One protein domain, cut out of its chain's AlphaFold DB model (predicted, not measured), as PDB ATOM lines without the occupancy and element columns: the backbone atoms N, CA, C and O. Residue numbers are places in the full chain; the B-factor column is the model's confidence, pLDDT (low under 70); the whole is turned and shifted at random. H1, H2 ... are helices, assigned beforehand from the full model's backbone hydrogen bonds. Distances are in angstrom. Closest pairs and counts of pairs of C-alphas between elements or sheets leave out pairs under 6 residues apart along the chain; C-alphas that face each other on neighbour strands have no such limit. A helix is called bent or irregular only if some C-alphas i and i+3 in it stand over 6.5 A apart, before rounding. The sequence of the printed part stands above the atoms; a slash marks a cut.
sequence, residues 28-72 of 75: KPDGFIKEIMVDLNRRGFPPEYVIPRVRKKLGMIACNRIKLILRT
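What this domain is: This is residues 28 to 72 of the 75 residues of an uncharacterized protein of Xanthomonadales bacterium (UniProt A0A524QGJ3). Two helices, H2 and H3, make a helical hairpin, and H1 stands across its open end, away from the turn at residue 59, so that the three helices form the sides of a triangle. The beginning of H1 packs on the last part of H3, while the end of H1 comes near the beginning of H2, to which it is joined by a tight link. The printed part has 45 residues with three named helices, H1, H2 and H3 in that order along the chain, and no named strand; the class is all helix. It is compact and rounded, with a radius of gyration of the C-alphas of 9.7 A and spans of 24 by 20 by 17 A.

How they stand to each other: H1, residues 30 to 42, and H2, residues 47 to 58, are close but not clearly touching: 2 pairs of C-alphas are within 8 A, the closest being those of Asn 41 and Pro 47, 6.9 A apart. Their lines stand at a steep tilt of 55 degrees, and they run opposite ways. H1 touches H3, residues 60 to 71, with residues 30 to 34 alone, and H3 touches H1 with residues 66 to 70 alone. The closest C-alphas of H1 and H3 are those of Asp 30 and Ile 69, 6.3 A apart. The lines of H1 and H3 are about perpendicular, at 79 degrees. H2 and H3 form a helical hairpin and touch through residues 51 to 55 of H2 and residues 62 to 67 of H3. The closest C-alphas of H2 and H3, those of Arg 55 and Cys 63, are 5.2 A apart. H2 and H3 run opposite ways at a shallow tilt of 26 degrees. In H1 and H3 every O i to N i+4 pair is within hydrogen-bond range; in H2, 6 of 8 are.

Where its parts are: H1 runs from Asp 30, with its C-alpha at (-18.237, 39.114, -19.637), to Arg 42, 18.2 A from first to last C-alpha. H2 runs from Pro 47, with its C-alpha at (-12.428, 36.828, -33.061), to Leu 58, over 15.3 A. H2 is neither bent nor irregular, but only just: C-alphas 49 and 52 are 6.2 A apart. H3 runs from Met 60 to Arg 71, with the C-alpha of Arg 71 at (-19.306, 30.183, -27.062), over 16.1 A.

The domain as a whole: The two C-alphas farthest apart are those of Arg 43 and Ile 61, 24.9 A. The first and last printed C-alphas, those of Lys 28 and Thr 72, are 16.7 A apart. The printed part has no cut. The links from H1 to H2, with 4 residues between them, and from H2 to H3, with 1, are tight. The mean pLDDT of the printed part is 86.1, and residue 72 is the one printed residue under 70.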
ATOM      1  N   LYS A  28     -13.033  42.289 -15.899       87.94
ATOM      2  CA  LYS A  28     -14.310  42.953 -16.185       87.94
ATOM      3  C   LYS A  28     -15.400  41.940 -16.560       87.94
ATOM      4  O   LYS A  28     -15.080  40.849 -17.036       87.94
ATOM      5  N   PRO A  29     -16.680  42.284 -16.336       87.44
ATOM      6  CA  PRO A  29     -17.786  41.384 -16.620       87.44
ATOM      7  C   PRO A  29     -17.800  40.975 -18.089       87.44
ATOM      8  O   PRO A  29     -17.477  41.757 -18.986       87.44
ATOM      9  N   ASP A  30     -18.242  39.746 -18.321       86.94
ATOM     10  CA  ASP A  30     -18.237  39.114 -19.637       86.94
ATOM     11  C   ASP A  30     -19.064  39.896 -20.671       86.94
ATOM     12  O   ASP A  30     -18.710  39.926 -21.850       86.94
ATOM     13  N   GLY A  31     -20.112  40.602 -20.224       86.44
ATOM     14  CA  GLY A  31     -20.900  41.513 -21.060       86.44
ATOM     15  C   GLY A  31     -20.063  42.638 -21.675       86.44
ATOM     16  O   GLY A  31     -20.150  42.868 -22.875       86.44
ATOM     17  N   PHE A  32     -19.175  43.258 -20.894       88.25
ATOM     18  CA  PHE A  32     -18.316  44.346 -21.369       88.25
ATOM     19  C   PHE A  32     -17.267  43.846 -22.373       88.25
ATOM     20  O   PHE A  32     -17.042  44.454 -23.417       88.25
ATOM     21  N   ILE A  33     -16.662  42.685 -22.096       89.19
ATOM     22  CA  ILE A  33     -15.724  42.035 -23.025       89.19
ATOM     23  C   ILE A  33     -16.440  41.687 -24.337       89.19
ATOM     24  O   ILE A  33     -15.881  41.874 -25.418       89.19
ATOM     25  N   LYS A  34     -17.691  41.220 -24.261       88.12
ATOM     26  CA  LYS A  34     -18.509  40.910 -25.435       88.12
ATOM     27  C   LYS A  34     -18.816  42.154 -26.266       88.12
ATOM     28  O   LYS A  34     -18.711  42.072 -27.484       88.12
ATOM     29  N   GLU A  35     -19.145  43.285 -25.645       89.75
ATOM     30  CA  GLU A  35     -19.370  44.546 -26.363       89.75
ATOM     31  C   GLU A  35     -18.129  44.985 -27.146       89.75
ATOM     32  O   GLU A  35     -18.230  45.264 -28.341       89.75
ATOM     33  N   ILE A  36     -16.949  44.937 -26.520       88.94
ATOM     34  CA  ILE A  36     -15.678  45.255 -27.189       88.94
ATOM     35  C   ILE A  36     -15.417  44.286 -28.351       88.94
ATOM     36  O   ILE A  36     -15.052  44.702 -29.449       88.94
ATOM     37  N   MET A  37     -15.647  42.987 -28.147       88.19
ATOM     38  CA  MET A  37     -15.484  41.978 -29.198       88.19
ATOM     39  C   MET A  37     -16.452  42.183 -30.370       88.19
ATOM     40  O   MET A  37     -16.072  41.969 -31.520       88.19
ATOM     41  N   VAL A  38     -17.691  42.602 -30.102       88.31
ATOM     42  CA  VAL A  38     -18.674  42.934 -31.142       88.31
ATOM     43  C   VAL A  38     -18.234  44.174 -31.917       88.31
ATOM     44  O   VAL A  38     -18.292  44.154 -33.144       88.31
ATOM     45  N   ASP A  39     -17.758  45.222 -31.241       87.50
ATOM     46  CA  ASP A  39     -17.275  46.442 -31.898       87.50
ATOM     47  C   ASP A  39     -16.046  46.159 -32.780       87.50
ATOM     48  O   ASP A  39     -16.005  46.559 -33.946       87.50
ATOM     49  N   LEU A  40     -15.100  45.360 -32.274       86.81
ATOM     50  CA  LEU A  40     -13.957  44.859 -33.041       86.81
ATOM     51  C   LEU A  40     -14.407  44.062 -34.273       86.81
ATOM     52  O   LEU A  40     -13.930  44.328 -35.379       86.81
ATOM     53  N   ASN A  41     -15.369  43.149 -34.121       87.69
ATOM     54  CA  ASN A  41     -15.885  42.357 -35.236       87.69
ATOM     55  C   ASN A  41     -16.575  43.229 -36.299       87.69
ATOM     56  O   ASN A  41     -16.342  43.039 -37.490       87.69
ATOM     57  N   ARG A  42     -17.364  44.236 -35.889       85.38
ATOM     58  CA  ARG A  42     -18.016  45.193 -36.810       85.38
ATOM     59  C   ARG A  42     -17.013  46.019 -37.613       85.38
ATOM     60  O   ARG A  42     -17.312  46.417 -38.732       85.38
ATOM     61  N   ARG A  43     -15.820  46.248 -37.064       79.56
ATOM     62  CA  ARG A  43     -14.703  46.937 -37.732       79.56
ATOM     63  C   ARG A  43     -13.851  46.011 -38.601       79.56
ATOM     64  O   ARG A  43     -12.821  46.434 -39.120       79.56
ATOM     65  N   GLY A  44     -14.258  44.752 -38.745       83.50
ATOM     66  CA  GLY A  44     -13.552  43.755 -39.536       83.50
ATOM     67  C   GLY A  44     -12.423  43.056 -38.785       83.50
ATOM     68  O   GLY A  44     -11.608  42.406 -39.431       83.50
ATOM     69  N   PHE A  45     -12.341  43.160 -37.455       85.81
ATOM     70  CA  PHE A  45     -11.426  42.364 -36.631       85.81
ATOM     71  C   PHE A  45     -12.174  41.168 -36.029       85.81
ATOM     72  O   PHE A  45     -12.668  41.255 -34.902       85.81
ATOM     73  N   PRO A  46     -12.284  40.048 -36.763       85.75
ATOM     74  CA  PRO A  46     -12.995  38.880 -36.275       85.75
ATOM     75  C   PRO A  46     -12.283  38.256 -35.064       85.75
ATOM     76  O   PRO A  46     -11.076  38.444 -34.869       85.75
ATOM     77  N   PRO A  47     -12.999  37.472 -34.241       86.25
ATOM     78  CA  PRO A  47     -12.428  36.828 -33.061       86.25
ATOM     79  C   PRO A  47     -11.215  35.945 -33.381       86.25
ATOM     80  O   PRO A  47     -10.280  35.898 -32.587       86.25
ATOM     81  N   GLU A  48     -11.167  35.317 -34.555       85.69
ATOM     82  CA  GLU A  48     -10.000  34.570 -35.050       85.69
ATOM     83  C   GLU A  48      -8.716  35.412 -35.145       85.69
ATOM     84  O   GLU A  48      -7.626  34.882 -34.954       85.69
ATOM     85  N   TYR A  49      -8.837  36.727 -35.357       86.19
ATOM     86  CA  TYR A  49      -7.718  37.669 -35.387       86.19
ATOM     87  C   TYR A  49      -7.374  38.204 -33.990       86.19
ATOM     88  O   TYR A  49      -6.211  38.415 -33.642       86.19
ATOM     89  N   VAL A  50      -8.394  38.408 -33.155       86.62
ATOM     90  CA  VAL A  50      -8.250  38.982 -31.811       86.62
ATOM     91  C   VAL A  50      -7.685  37.965 -30.813       86.62
ATOM     92  O   VAL A  50      -6.767  38.275 -30.055       86.62
ATOM     93  N   ILE A  51      -8.181  36.728 -30.840       88.69
ATOM     94  CA  ILE A  51      -7.788  35.633 -29.943       88.69
ATOM     95  C   ILE A  51      -6.268  35.368 -29.932       88.69
ATOM     96  O   ILE A  51      -5.696  35.321 -28.839       88.69
ATOM     97  N   PRO A  52      -5.568  35.197 -31.074       88.12
ATOM     98  CA  PRO A  52      -4.124  34.961 -31.066       88.12
ATOM     99  C   PRO A  52      -3.336  36.169 -30.544       88.12
ATOM    100  O   PRO A  52      -2.327  35.983 -29.860       88.12
ATOM    101  N   ARG A  53      -3.814  37.398 -30.779       86.94
ATOM    102  CA  ARG A  53      -3.203  38.626 -30.240       86.94
ATOM    103  C   ARG A  53      -3.334  38.708 -28.723       86.94
ATOM    104  O   ARG A  53      -2.339  38.919 -28.031       86.94
ATOM    105  N   VAL A  54      -4.533  38.451 -28.204       88.38
ATOM    106  CA  VAL A  54      -4.796  38.371 -26.761       88.38
ATOM    107  C   VAL A  54      -3.971  37.263 -26.121       88.38
ATOM    108  O   VAL A  54      -3.347  37.491 -25.090       88.38
ATOM    109  N   ARG A  55      -3.884  36.089 -26.755       88.00
ATOM    110  CA  ARG A  55      -3.046  34.984 -26.272       88.00
ATOM    111  C   ARG A  55      -1.576  35.388 -26.162       88.00
ATOM    112  O   ARG A  55      -0.942  35.035 -25.175       88.00
ATOM    113  N   LYS A  56      -1.038  36.109 -27.151       86.75
ATOM    114  CA  LYS A  56       0.364  36.555 -27.148       86.75
ATOM    115  C   LYS A  56       0.648  37.586 -26.051       86.75
ATOM    116  O   LYS A  56       1.749  37.588 -25.518       86.75
ATOM    117  N   LYS A  57      -0.323  38.446 -25.723       86.25
ATOM    118  CA  LYS A  57      -0.139  39.549 -24.763       86.25
ATOM    119  C   LYS A  57      -0.499  39.187 -23.316       86.25
ATOM    120  O   LYS A  57       0.227  39.572 -22.414       86.25
ATOM    121  N   LEU A  58      -1.580  38.435 -23.098       86.06
ATOM    122  CA  LEU A  58      -2.123  38.107 -21.767       86.06
ATOM    123  C   LEU A  58      -2.092  36.610 -21.424       86.06
ATOM    124  O   LEU A  58      -2.438  36.209 -20.315       86.06
ATOM    125  N   GLY A  59      -1.706  35.757 -22.372       88.25
ATOM    126  CA  GLY A  59      -1.602  34.317 -22.158       88.25
ATOM    127  C   GLY A  59      -2.902  33.537 -22.377       88.25
ATOM    128  O   GLY A  59      -3.911  34.028 -22.896       88.25
ATOM    129  N   MET A  60      -2.861  32.248 -22.023       85.62
ATOM    130  CA  MET A  60      -3.946  31.299 -22.313       85.62
ATOM    131  C   MET A  60      -5.218  31.545 -21.499       85.62
ATOM    132  O   MET A  60      -6.300  31.274 -22.012       85.62
ATOM    133  N   ILE A  61      -5.113  32.079 -20.281       86.00
ATOM    134  CA  ILE A  61      -6.266  32.291 -19.390       86.00
ATOM    135  C   ILE A  61      -7.231  33.317 -19.999       86.00
ATOM    136  O   ILE A  61      -8.411  33.025 -20.191       86.00
ATOM    137  N   ALA A  62      -6.718  34.485 -20.396       85.94
ATOM    138  CA  ALA A  62      -7.512  35.534 -21.034       85.94
ATOM    139  C   ALA A  62      -8.106  35.079 -22.380       85.94
ATOM    140  O   ALA A  62      -9.270  35.337 -22.684       85.94
ATOM    141  N   CYS A  63      -7.323  34.335 -23.165       87.88
ATOM    142  CA  CYS A  63      -7.764  33.735 -24.423       87.88
ATOM    143  C   CYS A  63      -8.928  32.746 -24.224       87.88
ATOM    144  O   CYS A  63      -9.940  32.836 -24.922       87.88
ATOM    145  N   ASN A  64      -8.819  31.832 -23.256       88.56
ATOM    146  CA  ASN A  64      -9.894  30.895 -22.931       88.56
ATOM    147  C   ASN A  64     -11.145  31.615 -22.437       88.56
ATOM    148  O   ASN A  64     -12.248  31.212 -22.792       88.56
ATOM    149  N   ARG A  65     -10.983  32.709 -21.688       86.31
ATOM    150  CA  ARG A  65     -12.108  33.527 -21.241       86.31
ATOM    151  C   ARG A  65     -12.871  34.139 -22.414       86.31
ATOM    152  O   ARG A  65     -14.077  33.951 -22.490       86.31
ATOM    153  N   ILE A  66     -12.190  34.768 -23.377       87.25
ATOM    154  CA  ILE A  66     -12.852  35.264 -24.601       87.25
ATOM    155  C   ILE A  66     -13.582  34.126 -25.318       87.25
ATOM    156  O   ILE A  66     -14.742  34.279 -25.696       87.25
ATOM    157  N   LYS A  67     -12.927  32.972 -25.493       87.75
ATOM    158  CA  LYS A  67     -13.543  31.816 -26.157       87.75
ATOM    159  C   LYS A  67     -14.811  31.359 -25.448       87.75
ATOM    160  O   LYS A  67     -15.792  31.090 -26.127       87.75
ATOM    161  N   LEU A  68     -14.804  31.292 -24.117       87.06
ATOM    162  CA  LEU A  68     -15.986  30.947 -23.326       87.06
ATOM    163  C   LEU A  68     -17.115  31.954 -23.562       87.06
ATOM    164  O   LEU A  68     -18.211  31.541 -23.917       87.06
ATOM    165  N   ILE A  69     -16.827  33.256 -23.482       85.31
ATOM    166  CA  ILE A  69     -17.814  34.338 -23.665       85.31
ATOM    167  C   ILE A  69     -18.467  34.299 -25.054       85.31
ATOM    168  O   ILE A  69     -19.665  34.553 -25.194       85.31
ATOM    169  N   LEU A  70     -17.685  33.988 -26.091       82.19
ATOM    170  CA  LEU A  70     -18.187  33.855 -27.461       82.19
ATOM    171  C   LEU A  70     -18.986  32.563 -27.677       82.19
ATOM    172  O   LEU A  70     -19.849  32.529 -28.550       82.19
ATOM    173  N   ARG A  71     -18.688  31.505 -26.914       78.62
ATOM    174  CA  ARG A  71     -19.306  30.183 -27.062       78.62
ATOM    175  C   ARG A  71     -20.658  30.079 -26.364       78.62
ATOM    176  O   ARG A  71     -21.395  29.158 -26.689       78.62
ATOM    177  N   THR A  72     -20.986  30.976 -25.437       62.94
ATOM    178  CA  THR A  72     -22.278  30.976 -24.741       62.94
ATOM    179  C   THR A  72     -23.376  31.555 -25.651       62.94
ATOM    180  O   THR A  72     -23.400  32.778 -25.865       62.94
TER     181      THR A  72